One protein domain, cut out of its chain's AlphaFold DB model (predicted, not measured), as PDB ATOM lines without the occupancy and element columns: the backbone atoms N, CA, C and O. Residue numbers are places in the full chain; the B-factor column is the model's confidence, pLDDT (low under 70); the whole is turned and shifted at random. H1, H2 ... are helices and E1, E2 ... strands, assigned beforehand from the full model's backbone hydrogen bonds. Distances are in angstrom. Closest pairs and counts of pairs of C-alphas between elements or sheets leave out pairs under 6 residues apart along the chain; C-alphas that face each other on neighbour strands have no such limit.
ATOM      1  N   PRO A  12      38.567   3.901 -43.207       96.12
ATOM      2  CA  PRO A  12      37.622   2.849 -42.815       96.12
ATOM      3  C   PRO A  12      37.207   2.904 -41.338       96.12
ATOM      4  O   PRO A  12      36.079   2.559 -40.991       96.12
ATOM      5  N   VAL A  13      38.094   3.377 -40.454       96.50
ATOM      6  CA  VAL A  13      37.798   3.528 -39.022       96.50
ATOM      7  C   VAL A  13      36.821   4.680 -38.790       96.50
ATOM      8  O   VAL A  13      35.918   4.561 -37.962       96.50
ATOM      9  N   LEU A  14      36.978   5.791 -39.515       96.56
ATOM     10  CA  LEU A  14      36.066   6.936 -39.432       96.56
ATOM     11  C   LEU A  14      34.669   6.563 -39.939       96.56
ATOM     12  O   LEU A  14      33.678   6.840 -39.262       96.56
ATOM     13  N   GLU A  15      34.595   5.874 -41.080       97.31
ATOM     14  CA  GLU A  15      33.324   5.410 -41.645       97.31
ATOM     15  C   GLU A  15      32.602   4.442 -40.708       97.31
ATOM     16  O   GLU A  15      31.405   4.588 -40.459       97.31
ATOM     17  N   GLN A  16      33.330   3.475 -40.142       98.06
ATOM     18  CA  GLN A  16      32.757   2.515 -39.205       98.06
ATOM     19  C   GLN A  16      32.195   3.214 -37.958       98.06
ATOM     20  O   GLN A  16      31.081   2.902 -37.535       98.06
ATOM     21  N   ARG A  17      32.911   4.203 -37.403       97.56
ATOM     22  CA  ARG A  17      32.432   4.994 -36.252       97.56
ATOM     23  C   ARG A  17      31.122   5.716 -36.559       97.56
ATOM     24  O   ARG A  17      30.189   5.622 -35.760       97.56
ATOM     25  N   ALA A  18      31.046   6.385 -37.710       97.44
ATOM     26  CA  ALA A  18      29.843   7.089 -38.149       97.44
ATOM     27  C   ALA A  18      28.648   6.136 -38.323       97.44
ATOM     28  O   ALA A  18      27.546   6.407 -37.841       97.44
ATOM     29  N   LEU A  19      28.872   4.977 -38.951       98.25
ATOM     30  CA  LEU A  19      27.835   3.962 -39.154       98.25
ATOM     31  C   LEU A  19      27.354   3.347 -37.843       98.25
ATOM     32  O   LEU A  19      26.153   3.168 -37.659       98.25
ATOM     33  N   ASP A  20      28.265   3.017 -36.929       97.94
ATOM     34  CA  ASP A  20      27.899   2.405 -35.651       97.94
ATOM     35  C   ASP A  20      27.129   3.368 -34.758       97.94
ATOM     36  O   ASP A  20      26.189   2.967 -34.070       97.94
ATOM     37  N   GLU A  21      27.486   4.649 -34.777       97.19
ATOM     38  CA  GLU A  21      26.695   5.673 -34.111       97.19
ATOM     39  C   GLU A  21      25.297   5.789 -34.708       97.19
ATOM     40  O   GLU A  21      24.319   5.718 -33.959       97.19
ATOM     41  N   TYR A  22      25.193   5.887 -36.033       97.69
ATOM     42  CA  TYR A  22      23.902   5.930 -36.707       97.69
ATOM     43  C   TYR A  22      23.043   4.707 -36.357       97.69
ATOM     44  O   TYR A  22      21.903   4.864 -35.928       97.69
ATOM     45  N   ARG A  23      23.597   3.488 -36.429       97.62
ATOM     46  CA  ARG A  23      22.893   2.245 -36.053       97.62
ATOM     47  C   ARG A  23      22.383   2.280 -34.614       97.62
ATOM     48  O   ARG A  23      21.281   1.811 -34.348       97.62
ATOM     49  N   ARG A  24      23.157   2.846 -33.683       96.50
ATOM     50  CA  ARG A  24      22.731   2.997 -32.282       96.50
ATOM     51  C   ARG A  24      21.589   3.994 -32.107       96.50
ATOM     52  O   ARG A  24      20.901   3.894 -31.089       96.50
ATOM     53  N   GLN A  25      21.412   4.952 -33.013       96.62
ATOM     54  CA  GLN A  25      20.390   6.002 -32.909       96.62
ATOM     55  C   GLN A  25      19.179   5.772 -33.816       96.62
ATOM     56  O   GLN A  25      18.094   6.249 -33.494       96.62
ATOM     57  N   CYS A  26      19.331   5.023 -34.907       96.69
ATOM     58  CA  CYS A  26      18.260   4.731 -35.851       96.69
ATOM     59  C   CYS A  26      17.040   4.122 -35.137       96.69
ATOM     60  O   CYS A  26      17.163   3.226 -34.302       96.69
ATOM     61  N   GLY A  27      15.854   4.653 -35.439       96.00
ATOM     62  CA  GLY A  27      14.581   4.287 -34.817       96.00
ATOM     63  C   GLY A  27      14.320   4.923 -33.446       96.00
ATOM     64  O   GLY A  27      13.186   4.871 -32.961       96.00
ATOM     65  N   LYS A  28      15.318   5.550 -32.812       96.56
ATOM     66  CA  LYS A  28      15.146   6.207 -31.509       96.56
ATOM     67  C   LYS A  28      14.622   7.629 -31.661       96.56
ATOM     68  O   LYS A  28      14.789   8.270 -32.697       96.56
ATOM     69  N   VAL A  29      13.996   8.118 -30.594       96.75
ATOM     70  CA  VAL A  29      13.571   9.514 -30.485       96.75
ATOM     71  C   VAL A  29      14.724  10.340 -29.922       96.75
ATOM     72  O   VAL A  29      15.216  10.069 -28.829       96.75
ATOM     73  N   ALA A  30      15.139  11.341 -30.679       95.62
ATOM     74  CA  ALA A  30      16.135  12.341 -30.357       95.62
ATOM     75  C   ALA A  30      15.467  13.665 -29.964       95.62
ATOM     76  O   ALA A  30      14.395  14.011 -30.461       95.62
ATOM     77  N   ILE A  31      16.128  14.405 -29.079       96.38
ATOM     78  CA  ILE A  31      15.816  15.798 -28.761       96.38
ATOM     79  C   ILE A  31      16.866  16.669 -29.448       96.38
ATOM     80  O   ILE A  31      18.066  16.408 -29.310       96.38
ATOM     81  N   VAL A  32      16.410  17.681 -30.186       96.75
ATOM     82  CA  VAL A  32      17.261  18.576 -30.982       96.75
ATOM     83  C   VAL A  32      16.813  20.027 -30.846       96.75
ATOM     84  O   VAL A  32      15.623  20.306 -30.739       96.75
ATOM     85  N   HIS A  33      17.765  20.956 -30.895       97.06
ATOM     86  CA  HIS A  33      17.490  22.401 -30.951       97.06
ATOM     87  C   HIS A  33      17.717  23.000 -32.339       97.06
ATOM     88  O   HIS A  33      17.419  24.169 -32.566       97.06
ATOM     89  N   ARG A  34      18.266  22.211 -33.261       96.94
ATOM     90  CA  ARG A  34      18.621  22.646 -34.603       96.94
ATOM     91  C   ARG A  34      18.316  21.527 -35.584       96.94
ATOM     92  O   ARG A  34      18.604  20.365 -35.306       96.94
ATOM     93  N   LEU A  35      17.705  21.879 -36.707       97.12
ATOM     94  CA  LEU A  35      17.323  20.936 -37.752       97.12
ATOM     95  C   LEU A  35      17.516  21.565 -39.108       97.12
ATOM     96  O   LEU A  35      17.228  22.744 -39.303       97.12
ATOM     97  N   CYS A  36      17.988  20.767 -40.050       97.38
ATOM     98  CA  CYS A  36      17.968  21.148 -41.440       97.38
ATOM     99  C   CYS A  36      16.569  20.876 -41.997       97.38
ATOM    100  O   CYS A  36      16.082  19.745 -41.934       97.38
ATOM    101  N   ILE A  37      15.929  21.930 -42.495       97.38
ATOM    102  CA  ILE A  37      14.552  21.931 -42.979       97.38
ATOM    103  C   ILE A  37      14.595  22.195 -44.479       97.38
ATOM    104  O   ILE A  37      14.962  23.290 -44.911       97.38
ATOM    105  N   GLU A  38      14.216  21.196 -45.266       97.00
ATOM    106  CA  GLU A  38      14.067  21.296 -46.714       97.00
ATOM    107  C   GLU A  38      12.578  21.430 -47.056       97.00
ATOM    108  O   GLU A  38      11.754  20.567 -46.731       97.00
ATOM    109  N   SER A  39      12.233  22.544 -47.695       92.44
ATOM    110  CA  SER A  39      10.869  22.893 -48.093       92.44
ATOM    111  C   SER A  39      10.849  23.459 -49.517       92.44
ATOM    112  O   SER A  39      11.895  23.606 -50.148       92.44
ATOM    113  N   ALA A  40       9.666  23.814 -50.025       89.81
ATOM    114  CA  ALA A  40       9.522  24.393 -51.363       89.81
ATOM    115  C   ALA A  40      10.304  25.710 -51.555       89.81
ATOM    116  O   ALA A  40      10.707  26.018 -52.670       89.81
ATOM    117  N   SER A  41      10.543  26.475 -50.482       87.69
ATOM    118  CA  SER A  41      11.327  27.720 -50.521       87.69
ATOM    119  C   SER A  41      12.840  27.500 -50.415       87.69
ATOM    120  O   SER A  41      13.603  28.463 -50.477       87.69
ATOM    121  N   GLY A  42      13.284  26.249 -50.262       92.19
ATOM    122  CA  GLY A  42      14.686  25.872 -50.148       92.19
ATOM    123  C   GLY A  42      15.035  25.216 -48.813       92.19
ATOM    124  O   GLY A  42      14.174  24.732 -48.070       92.19
ATOM    125  N   GLN A  43      16.338  25.183 -48.539       94.69
ATOM    126  CA  GLN A  43      16.929  24.535 -47.377       94.69
ATOM    127  C   GLN A  43      17.370  25.582 -46.354       94.69
ATOM    128  O   GLN A  43      18.130  26.497 -46.669       94.69
ATOM    129  N   THR A  44      16.924  25.427 -45.113       96.19
ATOM    130  CA  THR A  44      17.356  26.265 -43.988       96.19
ATOM    131  C   THR A  44      17.897  25.396 -42.859       96.19
ATOM    132  O   THR A  44      17.633  24.195 -42.801       96.19
ATOM    133  N   TYR A  45      18.695  25.987 -41.968       96.31
ATOM    134  CA  TYR A  45      19.246  25.282 -40.809       96.31
ATOM    135  C   TYR A  45      19.147  26.127 -39.525       96.31
ATOM    136  O   TYR A  45      20.179  26.542 -38.969       96.31
ATOM    137  N   PRO A  46      17.909  26.451 -39.094       96.19
ATOM    138  CA  PRO A  46      17.654  27.367 -37.990       96.19
ATOM    139  C   PRO A  46      17.827  26.710 -36.619       96.19
ATOM    140  O   PRO A  46      17.672  25.497 -36.459       96.19
ATOM    141  N   TRP A  47      18.082  27.553 -35.620       97.06
ATOM    142  CA  TRP A  47      17.781  27.229 -34.230       97.06
ATOM    143  C   TRP A  47      16.270  27.312 -34.017       97.06
ATOM    144  O   TRP A  47      15.638  28.276 -34.446       97.06
ATOM    145  N   LEU A  48      15.709  26.298 -33.374       96.25
ATOM    146  CA  LEU A  48      14.289  26.223 -33.056       96.25
ATOM    147  C   LEU A  48      13.996  27.015 -31.777       96.25
ATOM    148  O   LEU A  48      14.802  27.020 -30.844       96.25
ATOM    149  N   SER A  49      12.822  27.642 -31.718       96.25
ATOM    150  CA  SER A  49      12.335  28.378 -30.543       96.25
ATOM    151  C   SER A  49      12.175  27.483 -29.310       96.25
ATOM    152  O   SER A  49      12.343  27.941 -28.181       96.25
ATOM    153  N   GLN A  50      11.908  26.194 -29.526       95.06
ATOM    154  CA  GLN A  50      11.865  25.155 -28.504       95.06
ATOM    155  C   GLN A  50      12.497  23.859 -29.038       95.06
ATOM    156  O   GLN A  50      12.578  23.666 -30.252       95.06
ATOM    157  N   PRO A  51      12.997  22.963 -28.171       95.94
ATOM    158  CA  PRO A  51      13.516  21.684 -28.633       95.94
ATOM    159  C   PRO A  51      12.436  20.842 -29.323       95.94
ATOM    160  O   PRO A  51      11.334  20.672 -28.802       95.94
ATOM    161  N   ALA A  52      12.787  20.247 -30.461       96.25
ATOM    162  CA  ALA A  52      11.939  19.301 -31.171       96.25
ATOM    163  C   ALA A  52      12.260  17.861 -30.767       96.25
ATOM    164  O   ALA A  52      13.420  17.482 -30.569       96.25
ATOM    165  N   ARG A  53      11.216  17.031 -30.711       96.69
ATOM    166  CA  ARG A  53      11.337  15.576 -30.597       96.69
ATOM    167  C   ARG A  53      11.227  14.967 -31.982       96.69
ATOM    168  O   ARG A  53      10.172  15.028 -32.615       96.69
ATOM    169  N   VAL A  54      12.312  14.360 -32.441       97.12
ATOM    170  CA  VAL A  54      12.390  13.750 -33.768       97.12
ATOM    171  C   VAL A  54      12.765  12.281 -33.669       97.12
ATOM    172  O   VAL A  54      13.550  11.895 -32.812       97.12
ATOM    173  N   ARG A  55      12.217  11.431 -34.528       97.81
ATOM    174  CA  ARG A  55      12.670  10.049 -34.685       97.81
ATOM    175  C   ARG A  55      13.765  10.010 -35.740       97.81
ATOM    176  O   ARG A  55      13.590  10.580 -36.811       97.81
ATOM    177  N   VAL A  56      14.872   9.331 -35.450       97.88
ATOM    178  CA  VAL A  56      15.911   9.071 -36.454       97.88
ATOM    179  C   VAL A  56      15.413   7.995 -37.409       97.88
ATOM    180  O   VAL A  56      15.098   6.885 -36.977       97.88
ATOM    181  N   CYS A  57      15.346   8.324 -38.694       97.81
ATOM    182  CA  CYS A  57      14.791   7.460 -39.729       97.81
ATOM    183  C   CYS A  57      15.886   6.794 -40.562       97.81
ATOM    184  O   CYS A  57      17.085   7.087 -40.438       97.81
ATOM    185  N   GLU A  58      15.458   5.889 -41.441       97.81
ATOM    186  CA  GLU A  58      16.348   5.291 -42.424       97.81
ATOM    187  C   GLU A  58      17.021   6.384 -43.266       97.81
ATOM    188  O   GLU A  58      16.393   7.300 -43.808       97.81
ATOM    189  N   THR A  59      18.346   6.323 -43.303       98.12
ATOM    190  CA  THR A  59      19.199   7.323 -43.924       98.12
ATOM    191  C   THR A  59      20.112   6.618 -44.920       98.12
ATOM    192  O   THR A  59      20.812   5.680 -44.533       98.12
ATOM    193  N   PRO A  60      20.159   7.066 -46.186       97.94
ATOM    194  CA  PRO A  60      21.080   6.511 -47.166       97.94
ATOM    195  C   PRO A  60      22.525   6.568 -46.672       97.94
ATOM    196  O   PRO A  60      22.973   7.587 -46.137       97.94
ATOM    197  N   ARG A  61      23.286   5.498 -46.925       98.06
ATOM    198  CA  ARG A  61      24.706   5.405 -46.545       98.06
ATOM    199  C   ARG A  61      25.521   6.611 -47.017       98.06
ATOM    200  O   ARG A  61      26.400   7.059 -46.292       98.06
ATOM    201  N   THR A  62      25.207   7.159 -48.189       97.94
ATOM    202  CA  THR A  62      25.878   8.336 -48.762       97.94
ATOM    203  C   THR A  62      25.730   9.603 -47.917       97.94
ATOM    204  O   THR A  62      26.652  10.408 -47.889       97.94
ATOM    205  N   LYS A  63      24.616   9.771 -47.191       97.69
ATOM    206  CA  LYS A  63      24.432  10.884 -46.242       97.69
ATOM    207  C   LYS A  63      25.124  10.625 -44.905       97.69
ATOM    208  O   LYS A  63      25.655  11.545 -44.292       97.69
ATOM    209  N   ILE A  64      25.148   9.367 -44.459       98.12
ATOM    210  CA  ILE A  64      25.851   8.985 -43.225       98.12
ATOM    211  C   ILE A  64      27.365   9.166 -43.402       98.12
ATOM    212  O   ILE A  64      28.040   9.635 -42.495       98.12
ATOM    213  N   LEU A  65      27.889   8.826 -44.580       98.06
ATOM    214  CA  LEU A  65      29.304   8.932 -44.940       98.06
ATOM    215  C   LEU A  65      29.584  10.167 -45.803       98.06
ATOM    216  O   LEU A  65      30.320  10.095 -46.788       98.06
ATOM    217  N   GLN A  66      28.968  11.297 -45.468       97.06
ATOM    218  CA  GLN A  66      29.182  12.529 -46.212       97.06
ATOM    219  C   GLN A  66      30.539  13.145 -45.843       97.06
ATOM    220  O   GLN A  66      30.776  13.571 -44.713       97.06
ATOM    221  N   TRP A  67      31.436  13.218 -46.823       95.81
ATOM    222  CA  TRP A  67      32.720  13.902 -46.701       95.81
ATOM    223  C   TRP A  67      32.569  15.358 -47.125       95.81
ATOM    224  O   TRP A  67      32.157  15.643 -48.247       95.81
ATOM    225  N   VAL A  68      32.904  16.285 -46.229       93.38
ATOM    226  CA  VAL A  68      32.862  17.734 -46.515       93.38
ATOM    227  C   VAL A  68      34.218  18.268 -46.974       93.38
ATOM    228  O   VAL A  68      34.297  19.303 -47.627       93.38
ATOM    229  N   CYS A  69      35.289  17.539 -46.668       92.69
ATOM    230  CA  CYS A  69      36.627  17.719 -47.219       92.69
ATOM    231  C   CYS A  69      37.412  16.405 -47.086       92.69
ATOM    232  O   CYS A  69      36.914  15.427 -46.530       92.69
ATOM    233  N   LYS A  70      38.654  16.376 -47.586       90.81
ATOM    234  CA  LYS A  70      39.501  15.165 -47.627       90.81
ATOM    235  C   LYS A  70      39.762  14.505 -46.267       90.81
ATOM    236  O   LYS A  70      40.169  13.353 -46.220       90.81
ATOM    237  N   ASP A  71      39.602  15.245 -45.176       93.31
ATOM    238  CA  ASP A  71      39.960  14.826 -43.825       93.31
ATOM    239  C   ASP A  71      38.804  14.925 -42.825       93.31
ATOM    240  O   ASP A  71      39.045  14.697 -41.639       93.31
ATOM    241  N   MET A  72      37.577  15.235 -43.268       95.88
ATOM    242  CA  MET A  72      36.416  15.372 -42.386       95.88
ATOM    243  C   MET A  72      35.164  14.708 -42.959       95.88
ATOM    244  O   MET A  72      34.637  15.107 -44.001       95.88
ATOM    245  N   LEU A  73      34.660  13.738 -42.201       97.38
ATOM    246  CA  LEU A  73      33.368  13.099 -42.399       97.38
ATOM    247  C   LEU A  73      32.353  13.789 -41.484       97.38
ATOM    248  O   LEU A  73      32.552  13.830 -40.270       97.38
ATOM    249  N   SER A  74      31.281  14.326 -42.060       96.75
ATOM    250  CA  SER A  74      30.168  14.959 -41.349       96.75
ATOM    251  C   SER A  74      28.892  14.186 -41.635       96.75
ATOM    252  O   SER A  74      28.340  14.267 -42.726       96.75
ATOM    253  N   SER A  75      28.442  13.394 -40.666       97.31
ATOM    254  CA  SER A  75      27.271  12.539 -40.850       97.31
ATOM    255  C   SER A  75      25.994  13.376 -40.906       97.31
ATOM    256  O   SER A  75      25.792  14.240 -40.055       97.31
ATOM    257  N   VAL A  76      25.084  13.064 -41.828       97.94
ATOM    258  CA  VAL A  76      23.729  13.637 -41.869       97.94
ATOM    259  C   VAL A  76      22.706  12.519 -41.767       97.94
ATOM    260  O   VAL A  76      22.803  11.528 -42.488       97.94
ATOM    261  N   TRP A  77      21.725  12.670 -40.878       98.31
ATOM    262  CA  TRP A  77      20.668  11.687 -40.633       98.31
ATOM    263  C   TRP A  77      19.303  12.262 -40.999       98.31
ATOM    264  O   TRP A  77      18.987  13.391 -40.629       98.31
ATOM    265  N   ASN A  78      18.486  11.485 -41.708       98.38
ATOM    266  CA  ASN A  78      17.083  11.807 -41.939       98.38
ATOM    267  C   ASN A  78      16.306  11.650 -40.627       98.38
ATOM    268  O   ASN A  78      16.531  10.695 -39.873       98.38
ATOM    269  N   VAL A  79      15.371  12.558 -40.373       98.25
ATOM    270  CA  VAL A  79      14.533  12.512 -39.176       98.25
ATOM    271  C   VAL A  79      13.089  12.872 -39.493       98.25
ATOM    272  O   VAL A  79      12.799  13.512 -40.500       98.25
ATOM    273  N   GLU A  80      12.181  12.485 -38.608       97.44
ATOM    274  CA  GLU A  80      10.765  12.841 -38.680       97.44
ATOM    275  C   GLU A  80      10.292  13.392 -37.344       97.44
ATOM    276  O   GLU A  80      10.717  12.927 -36.287       97.44
ATOM    277  N   LEU A  81       9.388  14.366 -37.372       96.75
ATOM    278  CA  LEU A  81       8.782  14.884 -36.153       96.75
ATOM    279  C   LEU A  81       7.923  13.819 -35.469       96.75
ATOM    280  O   LEU A  81       7.094  13.166 -36.097       96.75
ATOM    281  N   VAL A  82       8.105  13.674 -34.157       95.94
ATOM    282  CA  VAL A  82       7.240  12.831 -33.318       95.94
ATOM    283  C   VAL A  82       5.947  13.567 -32.964       95.94
ATOM    284  O   VAL A  82       4.903  12.941 -32.799       95.94
ATOM    285  N   GLU A  83       6.018  14.891 -32.860       93.31
ATOM    286  CA  GLU A  83       4.910  15.784 -32.534       93.31
ATOM    287  C   GLU A  83       5.007  17.067 -33.368       93.31
ATOM    288  O   GLU A  83       6.075  17.411 -33.876       93.31
ATOM    289  N   HIS A  84       3.887  17.767 -33.548       95.00
ATOM    290  CA  HIS A  84       3.873  19.013 -34.309       95.00
ATOM    291  C   HIS A  84       4.774  20.071 -33.652       95.00
ATOM    292  O   HIS A  84       4.735  20.250 -32.438       95.00
ATOM    293  N   HIS A  85       5.541  20.793 -34.470       96.31
ATOM    294  CA  HIS A  85       6.417  21.871 -34.028       96.31
ATOM    295  C   HIS A  85       6.068  23.170 -34.774       96.31
ATOM    296  O   HIS A  85       5.971  23.126 -36.003       96.31
ATOM    297  N   PRO A  86       5.905  24.314 -34.082       95.31
ATOM    298  CA  PRO A  86       5.437  25.562 -34.695       95.31
ATOM    299  C   PRO A  86       6.395  26.112 -35.761       95.31
ATOM    300  O   PRO A  86       5.947  26.583 -36.800       95.31
ATOM    301  N   ASP A  87       7.708  25.982 -35.547       95.12
ATOM    302  CA  ASP A  87       8.720  26.521 -36.473       95.12
ATOM    303  C   ASP A  87       8.960  25.648 -37.715       95.12
ATOM    304  O   ASP A  87       9.750  26.013 -38.585       95.12
ATOM    305  N   ILE A  88       8.344  24.463 -37.788       95.06
ATOM    306  CA  ILE A  88       8.629  23.485 -38.839       95.06
ATOM    307  C   ILE A  88       7.398  23.351 -39.739       95.06
ATOM    308  O   ILE A  88       6.362  22.847 -39.294       95.06
ATOM    309  N   PRO A  89       7.495  23.758 -41.020       93.50
ATOM    310  CA  PRO A  89       6.400  23.617 -41.967       93.50
ATOM    311  C   PRO A  89       5.944  22.163 -42.099       93.50
ATOM    312  O   PRO A  89       6.751  21.228 -42.134       93.50
ATOM    313  N   ARG A  90       4.629  21.960 -42.219       91.00
ATOM    314  CA  ARG A  90       4.069  20.625 -42.464       91.00
ATOM    315  C   ARG A  90       4.577  20.081 -43.799       91.00
ATOM    316  O   ARG A  90       4.592  20.796 -44.794       91.00
ATOM    317  N   GLY A  91       4.965  18.807 -43.813       90.12
ATOM    318  CA  GLY A  91       5.473  18.135 -45.012       90.12
ATOM    319  C   GLY A  91       6.916  18.484 -45.392       90.12
ATOM    320  O   GLY A  91       7.391  17.991 -46.412       90.12
ATOM    321  N   ALA A  92       7.628  19.295 -44.599       95.00
ATOM    322  CA  ALA A  92       9.053  19.527 -44.811       95.00
ATOM    323  C   ALA A  92       9.862  18.234 -44.621       95.00
ATOM    324  O   ALA A  92       9.554  17.414 -43.750       95.00
ATOM    325  N   ARG A  93      10.928  18.068 -45.412       97.25
ATOM    326  CA  ARG A  93      11.898  16.983 -45.208       97.25
ATOM    327  C   ARG A  93      12.920  17.461 -44.191       97.25
ATOM    328  O   ARG A  93      13.429  18.575 -44.300       97.25
ATOM    329  N   LEU A  94      13.203  16.626 -43.199       98.19
ATOM    330  CA  LEU A  94      14.047  17.007 -42.076       98.19
ATOM    331  C   LEU A  94      15.298  16.140 -42.032       98.19
ATOM    332  O   LEU A  94      15.255  14.920 -42.219       98.19
ATOM    333  N   SER A  95      16.417  16.779 -41.729       98.00
ATOM    334  CA  SER A  95      17.650  16.084 -41.391       98.00
ATOM    335  C   SER A  95      18.388  16.790 -40.268       98.00
ATOM    336  O   SER A  95      18.199  17.981 -40.034       98.00
ATOM    337  N   MET A  96      19.254  16.061 -39.579       97.56
ATOM    338  CA  MET A  96      20.125  16.611 -38.546       97.56
ATOM    339  C   MET A  96      21.559  16.144 -38.755       97.56
ATOM    340  O   MET A  96      21.786  15.083 -39.348       97.56
ATOM    341  N   HIS A  97      22.522  16.912 -38.258       97.69
ATOM    342  CA  HIS A  97      23.912  16.483 -38.258       97.69
ATOM    343  C   HIS A  97      24.157  15.496 -37.115       97.69
ATOM    344  O   HIS A  97      23.830  15.752 -35.955       97.69
ATOM    345  N   GLY A  98      24.752  14.356 -37.455       96.38
ATOM    346  CA  GLY A  98      25.372  13.448 -36.500       96.38
ATOM    347  C   GLY A  98      26.771  13.922 -36.109       96.38
ATOM    348  O   GLY A  98      27.216  15.010 -36.483       96.38
ATOM    349  N   THR A  99      27.500  13.095 -35.363       96.94
ATOM    350  CA  THR A  99      28.891  13.409 -35.024       96.94
ATOM    351  C   THR A  99      29.759  13.457 -36.284       96.94
ATOM    352  O   THR A  99      29.642  12.620 -37.189       96.94
ATOM    353  N   SER A 100      30.645  14.451 -36.327       97.44
ATOM    354  CA  SER A 100      31.674  14.581 -37.356       97.44
ATOM    355  C   SER A 100      33.020  14.080 -36.843       97.44
ATOM    356  O   SER A 100      33.393  14.325 -35.691       97.44
ATOM    357  N   TYR A 101      33.770  13.418 -37.716       97.06
ATOM    358  CA  TYR A 101      35.050  12.796 -37.398       97.06
ATOM    359  C   TYR A 101      36.126  13.276 -38.363       97.06
ATOM    360  O   TYR A 101      35.891  13.370 -39.568       97.06
ATOM    361  N   THR A 102      37.323  13.544 -37.842       96.69
ATOM    362  CA  THR A 102      38.466  13.952 -38.667       96.69
ATOM    363  C   THR A 102      39.576  12.910 -38.689       96.69
ATOM    364  O   THR A 102      39.790  12.198 -37.704       96.69
ATOM    365  N   ALA A 103      40.367  12.896 -39.764       94.19
ATOM    366  CA  ALA A 103      41.578  12.074 -39.868       94.19
ATOM    367  C   ALA A 103      42.623  12.415 -38.792       94.19
ATOM    368  O   ALA A 103      43.452  11.585 -38.441       94.19
ATOM    369  N   LYS A 104      42.560  13.614 -38.199       93.94
ATOM    370  CA  LYS A 104      43.407  14.015 -37.061       93.94
ATOM    371  C   LYS A 104      42.871  13.529 -35.706       93.94
ATOM    372  O   LYS A 104      43.385  13.934 -34.669       93.94
ATOM    373  N   GLY A 105      41.803  12.731 -35.696       91.81
ATOM    374  CA  GLY A 105      41.185  12.198 -34.483       91.81
ATOM    375  C   GLY A 105      40.282  13.179 -33.730       91.81
ATOM    376  O   GLY A 105      39.727  12.804 -32.699       91.81
ATOM    377  N   LYS A 106      40.083  14.410 -34.227       94.56
ATOM    378  CA  LYS A 106      39.098  15.341 -33.650       94.56
ATOM    379  C   LYS A 106      37.680  14.857 -33.928       94.56
ATOM    380  O   LYS A 106      37.401  14.357 -35.021       94.56
ATOM    381  N   VAL A 107      36.813  15.062 -32.942       96.12
ATOM    382  CA  VAL A 107      35.401  14.677 -32.950       96.12
ATOM    383  C   VAL A 107      34.564  15.911 -32.632       96.12
ATOM    384  O   VAL A 107      34.825  16.584 -31.635       96.12
ATOM    385  N   PHE A 108      33.563  16.197 -33.461       96.00
ATOM    386  CA  PHE A 108      32.635  17.311 -33.266       96.00
ATOM    387  C   PHE A 108      31.227  16.762 -33.091       96.00
ATOM    388  O   PHE A 108      30.738  16.031 -33.952       96.00
ATOM    389  N   ARG A 109      30.584  17.092 -31.969       94.12
ATOM    390  CA  ARG A 109      29.208  16.664 -31.705       94.12
ATOM    391  C   ARG A 109      28.257  17.333 -32.696       94.12
ATOM    392  O   ARG A 109      28.415  18.515 -32.986       94.12
ATOM    393  N   GLY A 110      27.305  16.551 -33.196       93.69
ATOM    394  CA  GLY A 110      26.214  17.041 -34.033       93.69
ATOM    395  C   GLY A 110      25.072  17.654 -33.220       93.69
ATOM    396  O   GLY A 110      25.262  18.091 -32.085       93.69
ATOM    397  N   ASP A 111      23.871  17.628 -33.793       95.69
ATOM    398  CA  ASP A 111      22.663  18.269 -33.246       95.69
ATOM    399  C   ASP A 111      21.956  17.458 -32.154       95.69
ATOM    400  O   ASP A 111      21.060  17.963 -31.475       95.69
ATOM    401  N   LEU A 112      22.328  16.185 -31.995       93.44
ATOM    402  CA  LEU A 112      21.739  15.296 -31.002       93.44
ATOM    403  C   LEU A 112      22.079  15.781 -29.585       93.44
ATOM    404  O   LEU A 112      23.220  15.660 -29.136       93.44
ATOM    405  N   VAL A 113      21.070  16.258 -28.858       90.94
ATOM    406  CA  VAL A 113      21.213  16.691 -27.457       90.94
ATOM    407  C   VAL A 113      21.070  15.498 -26.521       90.94
ATOM    408  O   VAL A 113      21.902  15.262 -25.648       90.94
ATOM    409  N   ALA A 114      19.993  14.740 -26.711       87.19
ATOM    410  CA  ALA A 114      19.655  13.588 -25.894       87.19
ATOM    411  C   ALA A 114      18.819  12.591 -26.694       87.19
ATOM    412  O   ALA A 114      18.089  12.960 -27.616       87.19
ATOM    413  N   THR A 115      18.880  11.327 -26.292       85.25
ATOM    414  CA  THR A 115      17.987  10.283 -26.791       85.25
ATOM    415  C   THR A 115      16.942  10.006 -25.718       85.25
ATOM    416  O   THR A 115      17.291   9.650 -24.591       85.25
ATOM    417  N   ALA A 116      15.662  10.171 -26.044       78.25
ATOM    418  CA  ALA A 116      14.591   9.854 -25.112       78.25
ATOM    419  C   ALA A 116      14.573   8.342 -24.845       78.25
ATOM    420  O   ALA A 116      14.697   7.531 -25.770       78.25
TER     421      ALA A 116
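What this domain is: This is residues 12 to 116 of the 150 residues of an uncharacterized protein of Burkholderia sp. WAC0059 (UniProt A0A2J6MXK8). A long, two-stranded ribbon, the hairpin of E6 and E7, makes the spine of a strongly twisted, branched sheet, and H1 packs slantwise over one face of that ribbon. Towards the far end of the ribbon, where E6 ends and E7 begins, the sheet folds round on itself: E4 bends sharply and pairs with both E6 and E1, E1 runs on into E2, and E2 pairs with E7, with short E3 and E8 at edges. The printed part has 105 residues with two named helices and eight named strands, in the order H1 E1 E2 E3 E4 H2 E5 E6 E7 E8; the neighbour strands are antiparallel, and the class is mixed, helices and strands. The whole is compact, with a radius of gyration of the C-alphas of 13.6 A and spans of 39 by 30 by 22 A.

How they stand to each other: Begin with E6, residues 72 to 81, and E7, residues 93 to 102, an antiparallel hairpin at 153 degrees, where N 77 and O 96 are 2.9 A apart and N 98 and O 75 are 2.8 A apart. E5, residues 67 to 69, pairs with E6, with N 68 and O 72 at 3.1 A; E5, E6 and E7 form a meander, each strand the antiparallel neighbour of the one before. E4, residues 47 to 56, lies on the same side of E6 as E5 but beside residues 79 to 81, with N 55 and O 80 at 2.8 A; E4 bends by 106 degrees at residue 50. On the other side of E4 from E6 look for E1, residues 29 to 34, the antiparallel neighbour of E4, where N 30 and O 54 are 2.7 A apart. On the other side of E1 comes E8, residues 112 to 115, with N 31 and O 114 at 2.8 A. E1 runs on at 85 degrees into E2, residues 36 to 39, which pairs with E7 through N 36 and O 95 at 2.8 A. E3, residues 42 to 44, makes a hairpin with E2, with N 37 and O 44 at 2.9 A. H1, residues 12 to 25, is on the sheet over E6 and E7 at a height over the sheet of 8.8 A, slantwise to the strands at 41 degrees to E7 on the local plane; its closest C-alphas to E7 are those of Leu 14 and Tyr 101, 6.3 A apart. H2, residues 61 to 64, is on the same face, over none of the strands. H1 and H2 only just touch, with 3 pairs of C-alphas within 8 A, made by residues 18 to 22 of H1 alone; the closest are those of Ala 18 and Ile 64, 6.7 A. In H1 every O i to N i+4 pair is within hydrogen-bond range; H2 is too short for such a pair.

Where its parts are: Find C-alpha 72 at (36.416, 15.372, -42.386); from there E6 runs 28.3 A to C-alpha 81 at (8.782, 14.884, -36.153). E7, residues 93 to 102, comes back over 27.5 A. H1 begins at C-alpha 12, (37.622, 2.849, -42.815), and runs 20.1 A to residue 25. E4, residues 47 to 56, covers 18.4 A and E1, residues 29 to 34, 14.7 A. The shorter E2, E3, H2 and E5 hold residues 36 to 39, 42 to 44, 61 to 64 and 67 to 69, and E8 ends at C-alpha 115, (17.987, 10.283, -26.791).

The domain as a whole: The two C-alphas farthest apart are those of Arg 90 and Lys 104, 40.3 A. The printed part has no cut. The link from E6 to E7, 11 residues, is long, and that from E7 to E8 is short; within the latter, residues 107 to 108 pair antiparallel with residues 100 to 101 of E7. The mean pLDDT of the printed part is 95.7, and no printed residue is under 70.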